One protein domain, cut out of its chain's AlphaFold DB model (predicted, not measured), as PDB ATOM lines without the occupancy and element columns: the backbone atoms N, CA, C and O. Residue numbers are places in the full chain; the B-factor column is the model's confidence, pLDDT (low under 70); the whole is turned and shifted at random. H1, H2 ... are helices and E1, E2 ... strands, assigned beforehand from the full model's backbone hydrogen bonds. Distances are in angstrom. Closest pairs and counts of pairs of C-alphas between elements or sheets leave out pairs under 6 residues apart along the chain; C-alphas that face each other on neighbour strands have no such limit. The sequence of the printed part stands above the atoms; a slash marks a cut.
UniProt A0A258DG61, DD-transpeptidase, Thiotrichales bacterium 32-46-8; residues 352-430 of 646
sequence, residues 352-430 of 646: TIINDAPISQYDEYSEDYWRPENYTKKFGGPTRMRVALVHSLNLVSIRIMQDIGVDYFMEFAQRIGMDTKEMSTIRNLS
ATOM      1  N   THR A 352     167.686 106.362  27.849       98.00
ATOM      2  CA  THR A 352     167.404 107.802  27.759       98.00
ATOM      3  C   THR A 352     165.959 108.035  27.324       98.00
ATOM      4  O   THR A 352     165.513 107.505  26.303       98.00
ATOM      5  N   ILE A 353     165.222 108.821  28.113       97.56
ATOM      6  CA  ILE A 353     163.821 109.154  27.858       97.56
ATOM      7  C   ILE A 353     163.733 110.350  26.920       97.56
ATOM      8  O   ILE A 353     164.257 111.425  27.198       97.56
ATOM      9  N   ILE A 354     163.023 110.166  25.812       97.38
ATOM     10  CA  ILE A 354     162.804 111.181  24.789       97.38
ATOM     11  C   ILE A 354     161.307 111.251  24.512       97.38
ATOM     12  O   ILE A 354     160.628 110.233  24.381       97.38
ATOM     13  N   ASN A 355     160.768 112.463  24.436       96.31
ATOM     14  CA  ASN A 355     159.329 112.646  24.321       96.31
ATOM     15  C   ASN A 355     158.817 112.330  22.901       96.31
ATOM     16  O   ASN A 355     159.187 112.996  21.935       96.31
ATOM     17  N   ASP A 356     157.921 111.359  22.767       95.75
ATOM     18  CA  ASP A 356     157.166 111.071  21.547       95.75
ATOM     19  C   ASP A 356     155.877 111.904  21.509       95.75
ATOM     20  O   ASP A 356     154.778 111.409  21.755       95.75
ATOM     21  N   ALA A 357     156.034 113.201  21.244       93.56
ATOM     22  CA  ALA A 357     154.948 114.181  21.162       93.56
ATOM     23  C   ALA A 357     154.979 114.941  19.820       93.56
ATOM     24  O   ALA A 357     156.027 114.955  19.162       93.56
ATOM     25  N   PRO A 358     153.885 115.613  19.406       92.06
ATOM     26  CA  PRO A 358     153.862 116.420  18.186       92.06
ATOM     27  C   PRO A 358     155.057 117.377  18.066       92.06
ATOM     28  O   PRO A 358     155.530 117.929  19.062       92.06
ATOM     29  N   ILE A 359     155.543 117.563  16.840       89.12
ATOM     30  CA  ILE A 359     156.542 118.575  16.475       89.12
ATOM     31  C   ILE A 359     155.913 119.446  15.390       89.12
ATOM     32  O   ILE A 359     155.279 118.932  14.471       89.12
ATOM     33  N   SER A 360     156.086 120.757  15.507       90.00
ATOM     34  CA  SER A 360     155.706 121.726  14.484       90.00
ATOM     35  C   SER A 360     156.844 122.725  14.374       90.00
ATOM     36  O   SER A 360     157.117 123.443  15.334       90.00
ATOM     37  N   GLN A 361     157.527 122.737  13.236       84.81
ATOM     38  CA  GLN A 361     158.622 123.664  12.962       84.81
ATOM     39  C   GLN A 361     158.318 124.426  11.685       84.81
ATOM     40  O   GLN A 361     157.854 123.829  10.721       84.81
ATOM     41  N   TYR A 362     158.538 125.736  11.701       82.06
ATOM     42  CA  TYR A 362     158.420 126.538  10.493       82.06
ATOM     43  C   TYR A 362     159.585 126.204   9.559       82.06
ATOM     44  O   TYR A 362     160.735 126.182   9.997       82.06
ATOM     45  N   ASP A 363     159.276 125.902   8.305       79.56
ATOM     46  CA  ASP A 363     160.243 125.634   7.252       79.56
ATOM     47  C   ASP A 363     160.269 126.827   6.294       79.56
ATOM     48  O   ASP A 363     159.326 127.067   5.540       79.56
ATOM     49  N   GLU A 364     161.368 127.581   6.336       76.75
ATOM     50  CA  GLU A 364     161.550 128.786   5.520       76.75
ATOM     51  C   GLU A 364     161.534 128.484   4.015       76.75
ATOM     52  O   GLU A 364     161.177 129.356   3.228       76.75
ATOM     53  N   TYR A 365     161.873 127.258   3.596       72.31
ATOM     54  CA  TYR A 365     161.898 126.889   2.180       72.31
ATOM     55  C   TYR A 365     160.510 126.615   1.603       72.31
ATOM     56  O   TYR A 365     160.263 126.914   0.436       72.31
ATOM     57  N   SER A 366     159.621 126.005   2.390       76.69
ATOM     58  CA  SER A 366     158.248 125.710   1.965       76.69
ATOM     59  C   SER A 366     157.245 126.794   2.359       76.69
ATOM     60  O   SER A 366     156.084 126.703   1.963       76.69
ATOM     61  N   GLU A 367     157.685 127.804   3.118       81.75
ATOM     62  CA  GLU A 367     156.847 128.840   3.737       81.75
ATOM     63  C   GLU A 367     155.677 128.262   4.567       81.75
ATOM     64  O   GLU A 367     154.674 128.934   4.817       81.75
ATOM     65  N   ASP A 368     155.810 127.018   5.039       86.44
ATOM     66  CA  ASP A 368     154.806 126.284   5.809       86.44
ATOM     67  C   ASP A 368     155.450 125.625   7.040       86.44
ATOM     68  O   ASP A 368     156.660 125.623   7.251       86.44
ATOM     69  N   TYR A 369     154.620 125.072   7.911       86.62
ATOM     70  CA  TYR A 369     155.058 124.305   9.059       86.62
ATOM     71  C   TYR A 369     155.236 122.834   8.693       86.62
ATOM     72  O   TYR A 369     154.275 122.117   8.394       86.62
ATOM     73  N   TRP A 370     156.458 122.346   8.867       89.06
ATOM     74  CA  TRP A 370     156.766 120.930   8.857       89.06
ATOM     75  C   TRP A 370     156.213 120.251  10.118       89.06
ATOM     76  O   TRP A 370     156.633 120.523  11.249       89.06
ATOM     77  N   ARG A 371     155.242 119.353   9.909       91.25
ATOM     78  CA  ARG A 371     154.546 118.582  10.952       91.25
ATOM     79  C   ARG A 371     154.731 117.083  10.701       91.25
ATOM     80  O   ARG A 371     153.845 116.442  10.137       91.25
ATOM     81  N   PRO A 372     155.901 116.519  11.036       89.94
ATOM     82  CA  PRO A 372     156.154 115.098  10.845       89.94
ATOM     83  C   PRO A 372     155.238 114.254  11.740       89.94
ATOM     84  O   PRO A 372     154.830 114.683  12.818       89.94
ATOM     85  N   GLU A 373     154.950 113.023  11.315       89.44
ATOM     86  CA  GLU A 373     154.113 112.075  12.057       89.44
ATOM     87  C   GLU A 373     154.815 110.721  12.218       89.44
ATOM     88  O   GLU A 373     155.655 110.316  11.407       89.44
ATOM     89  N   ASN A 374     154.439 109.980  13.262       90.19
ATOM     90  CA  ASN A 374     154.739 108.554  13.347       90.19
ATOM     91  C   ASN A 374     153.889 107.775  12.339       90.19
ATOM     92  O   ASN A 374     152.740 108.129  12.082       90.19
ATOM     93  N   TYR A 375     154.403 106.644  11.854       85.25
ATOM     94  CA  TYR A 375     153.661 105.761  10.944       85.25
ATOM     95  C   TYR A 375     152.286 105.341  11.503       85.25
ATOM     96  O   TYR A 375     151.300 105.281  10.775       85.25
ATOM     97  N   THR A 376     152.201 105.097  12.816       83.44
ATOM     98  CA  THR A 376     150.961 104.713  13.512       83.44
ATOM     99  C   THR A 376     150.002 105.878  13.760       83.44
ATOM    100  O   THR A 376     148.869 105.633  14.175       83.44
ATOM    101  N   LYS A 377     150.451 107.126  13.560       85.62
ATOM    102  CA  LYS A 377     149.742 108.368  13.921       85.62
ATOM    103  C   LYS A 377     149.352 108.469  15.401       85.62
ATOM    104  O   LYS A 377     148.416 109.179  15.757       85.62
ATOM    105  N   LYS A 378     150.057 107.736  16.266       87.94
ATOM    106  CA  LYS A 378     149.892 107.763  17.723       87.94
ATOM    107  C   LYS A 378     151.128 108.367  18.385       87.94
ATOM    108  O   LYS A 378     152.224 108.303  17.823       87.94
ATOM    109  N   PHE A 379     150.918 108.904  19.583       90.50
ATOM    110  CA  PHE A 379     151.950 109.471  20.449       90.50
ATOM    111  C   PHE A 379     152.120 108.584  21.680       90.50
ATOM    112  O   PHE A 379     151.130 108.212  22.312       90.50
ATOM    113  N   GLY A 380     153.363 108.228  21.988       87.75
ATOM    114  CA  GLY A 380     153.739 107.437  23.157       87.75
ATOM    115  C   GLY A 380     154.093 108.270  24.389       87.75
ATOM    116  O   GLY A 380     154.173 107.709  25.476       87.75
ATOM    117  N   GLY A 381     154.292 109.588  24.250       93.69
ATOM    118  CA  GLY A 381     154.815 110.418  25.338       93.69
ATOM    119  C   GLY A 381     156.271 110.059  25.684       93.69
ATOM    120  O   GLY A 381     157.020 109.642  24.793       93.69
ATOM    121  N   PRO A 382     156.711 110.221  26.945       96.25
ATOM    122  CA  PRO A 382     158.059 109.852  27.381       96.25
ATOM    123  C   PRO A 382     158.421 108.410  26.989       96.25
ATOM    124  O   PRO A 382     157.801 107.456  27.449       96.25
ATOM    125  N   THR A 383     159.410 108.248  26.107       96.75
ATOM    126  CA  THR A 383     159.760 106.956  25.502       96.75
ATOM    127  C   THR A 383     161.262 106.706  25.593       96.75
ATOM    128  O   THR A 383     162.061 107.559  25.213       96.75
ATOM    129  N   ARG A 384     161.665 105.511  26.042       97.56
ATOM    130  CA  ARG A 384     163.078 105.096  26.051       97.56
ATOM    131  C   ARG A 384     163.644 105.002  24.635       97.56
ATOM    132  O   ARG A 384     162.980 104.483  23.733       97.56
ATOM    133  N   MET A 385     164.903 105.390  24.462       98.12
ATOM    134  CA  MET A 385     165.623 105.323  23.187       98.12
ATOM    135  C   MET A 385     165.554 103.929  22.536       98.12
ATOM    136  O   MET A 385     165.236 103.829  21.350       98.12
ATOM    137  N   ARG A 386     165.739 102.839  23.299       98.38
ATOM    138  CA  ARG A 386     165.575 101.461  22.791       98.38
ATOM    139  C   ARG A 386     164.202 101.240  22.161       98.38
ATOM    140  O   ARG A 386     164.106 100.776  21.028       98.38
ATOM    141  N   VAL A 387     163.139 101.596  22.881       97.81
ATOM    142  CA  VAL A 387     161.746 101.417  22.436       97.81
ATOM    143  C   VAL A 387     161.483 102.224  21.165       97.81
ATOM    144  O   VAL A 387     160.854 101.729  20.227       97.81
ATOM    145  N   ALA A 388     162.026 103.440  21.096       98.06
ATOM    146  CA  ALA A 388     161.910 104.286  19.922       98.06
ATOM    147  C   ALA A 388     162.564 103.671  18.676       98.06
ATOM    148  O   ALA A 388     161.965 103.732  17.599       98.06
ATOM    149  N   LEU A 389     163.731 103.022  18.800       98.62
ATOM    150  CA  LEU A 389     164.358 102.325  17.671       98.62
ATOM    151  C   LEU A 389     163.575 101.068  17.270       98.62
ATOM    152  O   LEU A 389     163.317 100.867  16.079       98.62
ATOM    153  N   VAL A 390     163.147 100.267  18.256       98.38
ATOM    154  CA  VAL A 390     162.369  99.021  18.085       98.38
ATOM    155  C   VAL A 390     161.094  99.261  17.275       98.38
ATOM    156  O   VAL A 390     160.804  98.520  16.328       98.38
ATOM    157  N   HIS A 391     160.364 100.332  17.595       97.44
ATOM    158  CA  HIS A 391     159.136 100.726  16.898       97.44
ATOM    159  C   HIS A 391     159.355 101.778  15.810       97.44
ATOM    160  O   HIS A 391     158.403 102.194  15.152       97.44
ATOM    161  N   SER A 392     160.607 102.170  15.564       97.06
ATOM    162  CA  SER A 392     160.988 103.114  14.519       97.06
ATOM    163  C   SER A 392     160.244 104.453  14.605       97.06
ATOM    164  O   SER A 392     159.799 104.976  13.581       97.06
ATOM    165  N   LEU A 393     160.127 105.036  15.799       97.38
ATOM    166  CA  LEU A 393     159.385 106.282  16.027       97.38
ATOM    167  C   LEU A 393     160.084 107.473  15.354       97.38
ATOM    168  O   LEU A 393     161.300 107.658  15.468       97.38
ATOM    169  N   ASN A 394     159.338 108.255  14.577       96.25
ATOM    170  CA  ASN A 394     159.874 109.378  13.802       96.25
ATOM    171  C   ASN A 394     160.149 110.575  14.704       96.25
ATOM    172  O   ASN A 394     161.246 111.125  14.664       96.25
ATOM    173  N   LEU A 395     159.190 110.925  15.559       96.62
ATOM    174  CA  LEU A 395     159.273 112.120  16.400       96.62
ATOM    175  C   LEU A 395     160.413 112.041  17.417       96.62
ATOM    176  O   LEU A 395     161.103 113.032  17.642       96.62
ATOM    177  N   VAL A 396     160.661 110.857  17.982       97.94
ATOM    178  CA  VAL A 396     161.820 110.626  18.857       97.94
ATOM    179  C   VAL A 396     163.132 110.781  18.087       97.94
ATOM    180  O   VAL A 396     164.038 111.455  18.558       97.94
ATOM    181  N   SER A 397     163.219 110.232  16.872       98.06
ATOM    182  CA  SER A 397     164.431 110.342  16.042       98.06
ATOM    183  C   SER A 397     164.733 111.799  15.673       98.06
ATOM    184  O   SER A 397     165.877 112.232  15.736       98.06
ATOM    185  N   ILE A 398     163.705 112.587  15.355       97.31
ATOM    186  CA  ILE A 398     163.856 114.020  15.076       97.31
ATOM    187  C   ILE A 398     164.365 114.768  16.310       97.31
ATOM    188  O   ILE A 398     165.255 115.602  16.179       97.31
ATOM    189  N   ARG A 399     163.851 114.453  17.504       97.62
ATOM    190  CA  ARG A 399     164.335 115.058  18.755       97.62
ATOM    191  C   ARG A 399     165.771 114.676  19.080       97.62
ATOM    192  O   ARG A 399     166.515 115.544  19.510       97.62
ATOM    193  N   ILE A 400     166.174 113.432  18.811       98.38
ATOM    194  CA  ILE A 400     167.581 113.024  18.922       98.38
ATOM    195  C   ILE A 400     168.445 113.900  18.011       98.38
ATOM    196  O   ILE A 400     169.412 114.485  18.478       98.38
ATOM    197  N   MET A 401     168.077 114.048  16.733       97.88
ATOM    198  CA  MET A 401     168.811 114.909  15.795       97.88
ATOM    199  C   MET A 401     168.844 116.372  16.248       97.88
ATOM    200  O   MET A 401     169.867 117.036  16.115       97.88
ATOM    201  N   GLN A 402     167.729 116.876  16.776       96.62
ATOM    202  CA  GLN A 402     167.627 118.241  17.282       96.62
ATOM    203  C   GLN A 402     168.564 118.479  18.470       96.62
ATOM    204  O   GLN A 402     169.179 119.538  18.541       96.62
ATOM    205  N   ASP A 403     168.676 117.509  19.376       97.94
ATOM    206  CA  ASP A 403     169.508 117.609  20.573       97.94
ATOM    207  C   ASP A 403     171.001 117.422  20.269       97.94
ATOM    208  O   ASP A 403     171.828 118.245  20.657       97.94
ATOM    209  N   ILE A 404     171.365 116.387  19.498       98.25
ATOM    210  CA  ILE A 404     172.774 116.167  19.145       98.25
ATOM    211  C   ILE A 404     173.276 117.185  18.115       98.25
ATOM    212  O   ILE A 404     174.478 117.433  18.056       98.25
ATOM    213  N   GLY A 405     172.383 117.792  17.336       97.25
ATOM    214  CA  GLY A 405     172.700 118.757  16.290       97.25
ATOM    215  C   GLY A 405     173.069 118.107  14.951       97.25
ATOM    216  O   GLY A 405     173.788 117.107  14.889       97.25
ATOM    217  N   VAL A 406     172.604 118.724  13.859       96.06
ATOM    218  CA  VAL A 406     172.841 118.250  12.482       96.06
ATOM    219  C   VAL A 406     174.330 118.252  12.136       96.06
ATOM    220  O   VAL A 406     174.806 117.292  11.540       96.06
ATOM    221  N   ASP A 407     175.072 119.285  12.542       96.06
ATOM    222  CA  ASP A 407     176.501 119.406  12.227       96.06
ATOM    223  C   ASP A 407     177.322 118.276  12.874       96.06
ATOM    224  O   ASP A 407     178.084 117.601  12.186       96.06
ATOM    225  N   TYR A 408     177.066 117.962  14.150       98.06
ATOM    226  CA  TYR A 408     177.687 116.815  14.823       98.06
ATOM    227  C   TYR A 408     177.353 115.489  14.126       98.06
ATOM    228  O   TYR A 408     178.218 114.636  13.931       98.06
ATOM    229  N   PHE A 409     176.091 115.302  13.728       98.12
ATOM    230  CA  PHE A 409     175.702 114.094  13.011       98.12
ATOM    231  C   PHE A 409     176.396 113.983  11.643       98.12
ATOM    232  O   PHE A 409     176.779 112.884  11.248       98.12
ATOM    233  N   MET A 410     176.593 115.091  10.923       96.69
ATOM    234  CA  MET A 410     177.327 115.087   9.653       96.69
ATOM    235  C   MET A 410     178.810 114.749   9.848       96.69
ATOM    236  O   MET A 410     179.347 113.970   9.063       96.69
ATOM    237  N   GLU A 411     179.453 115.258  10.902       97.38
ATOM    238  CA  GLU A 411     180.822 114.866  11.274       97.38
ATOM    239  C   GLU A 411     180.904 113.365  11.583       97.38
ATOM    240  O   GLU A 411     181.790 112.669  11.084       97.38
ATOM    241  N   PHE A 412     179.935 112.836  12.338       98.12
ATOM    242  CA  PHE A 412     179.818 111.402  12.599       98.12
ATOM    243  C   PHE A 412     179.634 110.599  11.301       98.12
ATOM    244  O   PHE A 412     180.328 109.606  11.089       98.12
ATOM    245  N   ALA A 413     178.733 111.029  10.412       97.44
ATOM    246  CA  ALA A 413     178.472 110.377   9.129       97.44
ATOM    247  C   ALA A 413     179.732 110.339   8.246       97.44
ATOM    248  O   ALA A 413     180.064 109.297   7.679       97.44
ATOM    249  N   GLN A 414     180.478 111.444   8.189       96.44
ATOM    250  CA  GLN A 414     181.752 111.511   7.477       96.44
ATOM    251  C   GLN A 414     182.800 110.577   8.100       96.44
ATOM    252  O   GLN A 414     183.493 109.869   7.368       96.44
ATOM    253  N   ARG A 415     182.886 110.515   9.437       95.25
ATOM    254  CA  ARG A 415     183.803 109.622  10.169       95.25
ATOM    255  C   ARG A 415     183.567 108.147   9.844       95.25
ATOM    256  O   ARG A 415     184.529 107.401   9.707       95.25
ATOM    257  N   ILE A 416     182.309 107.730   9.686       95.44
ATOM    258  CA  ILE A 416     181.948 106.347   9.317       95.44
ATOM    259  C   ILE A 416     181.972 106.089   7.796       95.44
ATOM    260  O   ILE A 416     181.548 105.022   7.348       95.44
ATOM    261  N   GLY A 417     182.451 107.053   7.003       94.12
ATOM    262  CA  GLY A 417     182.689 106.915   5.565       94.12
ATOM    263  C   GLY A 417     181.500 107.233   4.653       94.12
ATOM    264  O   GLY A 417     181.573 106.920   3.466       94.12
ATOM    265  N   MET A 418     180.409 107.820   5.157       95.88
ATOM    266  CA  MET A 418     179.256 108.187   4.321       95.88
ATOM    267  C   MET A 418     179.550 109.392   3.423       95.88
ATOM    268  O   MET A 418     180.220 110.338   3.835       95.88
ATOM    269  N   ASP A 419     178.968 109.403   2.219       93.50
ATOM    270  CA  ASP A 419     178.924 110.609   1.388       93.50
ATOM    271  C   ASP A 419     177.924 111.617   1.977       93.50
ATOM    272  O   ASP A 419     176.709 111.406   1.964       93.50
ATOM    273  N   THR A 420     178.443 112.729   2.493       94.56
ATOM    274  CA  THR A 420     177.662 113.788   3.142       94.56
ATOM    275  C   THR A 420     177.313 114.952   2.211       94.56
ATOM    276  O   THR A 420     176.724 115.932   2.671       94.56
ATOM    277  N   LYS A 421     177.615 114.891   0.903       94.25
ATOM    278  CA  LYS A 421     177.347 116.001  -0.042       94.25
ATOM    279  C   LYS A 421     175.870 116.389  -0.110       94.25
ATOM    280  O   LYS A 421     175.528 117.569  -0.036       94.25
ATOM    281  N   GLU A 422     174.989 115.399  -0.228       93.19
ATOM    282  CA  GLU A 422     173.540 115.631  -0.275       93.19
ATOM    283  C   GLU A 422     173.019 116.102   1.093       93.19
ATOM    284  O   GLU A 422     172.285 117.088   1.163       93.19
ATOM    285  N   MET A 423     173.489 115.497   2.192       93.06
ATOM    286  CA  MET A 423     173.170 115.942   3.560       93.06
ATOM    287  C   MET A 423     173.557 117.405   3.801       93.06
ATOM    288  O   MET A 423     172.766 118.153   4.370       93.06
ATOM    289  N   SER A 424     174.724 117.830   3.311       91.50
ATOM    290  CA  SER A 424     175.221 119.209   3.429       91.50
ATOM    291  C   SER A 424     174.334 120.218   2.697       91.50
ATOM    292  O   SER A 424     174.276 121.381   3.086       91.50
ATOM    293  N   THR A 425     173.630 119.772   1.654       90.62
ATOM    294  CA  THR A 425     172.670 120.595   0.906       90.62
ATOM    295  C   THR A 425     171.314 120.664   1.616       90.62
ATOM    296  O   THR A 425     170.688 121.716   1.626       90.62
ATOM    297  N   ILE A 426     170.861 119.561   2.228       86.62
ATOM    298  CA  ILE A 426     169.582 119.488   2.964       86.62
ATOM    299  C   ILE A 426     169.661 120.246   4.298       86.62
ATOM    300  O   ILE A 426     168.738 120.977   4.649       86.62
ATOM    301  N   ARG A 427     170.735 120.002   5.062       88.19
ATOM    302  CA  ARG A 427     171.101 120.598   6.361       88.19
ATOM    303  C   ARG A 427     169.920 120.951   7.285       88.19
ATOM    304  O   ARG A 427     169.862 122.035   7.856       88.19
ATOM    305  N   ASN A 428     168.983 120.021   7.465       90.75
ATOM    306  CA  ASN A 428     167.822 120.193   8.343       90.75
ATOM    307  C   ASN A 428     167.458 118.886   9.073       90.75
ATOM    308  O   ASN A 428     168.028 117.823   8.816       90.75
ATOM    309  N   LEU A 429     166.485 118.944   9.988       93.25
ATOM    310  CA  LEU A 429     166.111 117.797  10.827       93.25
ATOM    311  C   LEU A 429     165.483 116.624  10.058       93.25
ATOM    312  O   LEU A 429     165.392 115.523  10.605       93.25
ATOM    313  N   SER A 430     165.079 116.810   8.796       92.50
ATOM    314  CA  SER A 430     164.537 115.718   7.977       92.50
ATOM    315  C   SER A 430     165.564 114.609   7.729       92.50
ATOM    316  O   SER A 430     165.172 113.458   7.537       92.50
TER     317      SER A 430
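AT A GLANCE: This is residues 352 to 430 of the 646 residues of the protein "DD-transpeptidase" of Thiotrichales bacterium 32-46-8 (UniProt A0A258DG61). A small two-stranded ribbon, E1 and E4, has H1 and H2 packed by it at one end of an open frame; H2 leads from there through the middle toward H3 and H4 at the other end. The hairpin E2 and E3 is a separate arm, apart from the other named elements. The 79 printed residues hold four named strands, then four named helices; both two-stranded sheets, E1 - E4 and E2 - E3, are antiparallel, and the class is mixed. The whole is only just compact, close to loose, with a radius of gyration of the C-alphas of 13.6 A and spans of 34 by 32 by 19 A.

IN THESE COORDINATES: Find C-alpha 353 at (163.821, 109.154, 27.858), where E1, residues 353 to 356, begins its 9.4 A; its partner E4, 381 to 384, covers 9.9 A. E2 is 361 to 363, 6.3 A, and E3 368 to 370, 6.5 A. H1 is 385 to 390, 8.7 A; H2, 394 to 404, 15.5 A; H3, 406 to 415, 14.1 A. H4, 421 to 426, 9.0 A, ends at C-alpha 426, (169.582, 119.488, 2.964).

HOW THE PARTS SIT: Between E1 and E4, look for N 354 and O 383, 2.8 A apart. The closest C-alphas of E1 and H2, Asp 356 and Val 396, are 5.4 A apart. H1 and H2, a helical hairpin, only just touch, with 3 pairs of C-alphas within 8 A, the closest Ala 388 and Val 396 at 6.4 A; they run opposite ways at 38 degrees, only just a steep tilt. H2 and H3 are close but not clearly touching, Met 401 and Phe 409 having the closest C-alphas, 7.5 A, and about perpendicular at 85 degrees. H3 and H4 are close but not clearly touching, Met 410 and Met 423 having the closest C-alphas, 7.4 A, and run opposite ways at a shallow tilt of 12 degrees. In the hairpin E2 and E3, N 363 and O 368 are 2.8 A apart. In H1, H2, H3 and H4 every O i to N i+4 pair is within hydrogen-bond range.

THE WHOLE: The C-alphas farthest apart, Lys 378 and Gly 417, are 35.0 A apart. The printed part has no cut; E3 to E4, 10 residues, is a short link and the other links are tight. Mean pLDDT of the printed part is 92.9, and no printed residue is under 70.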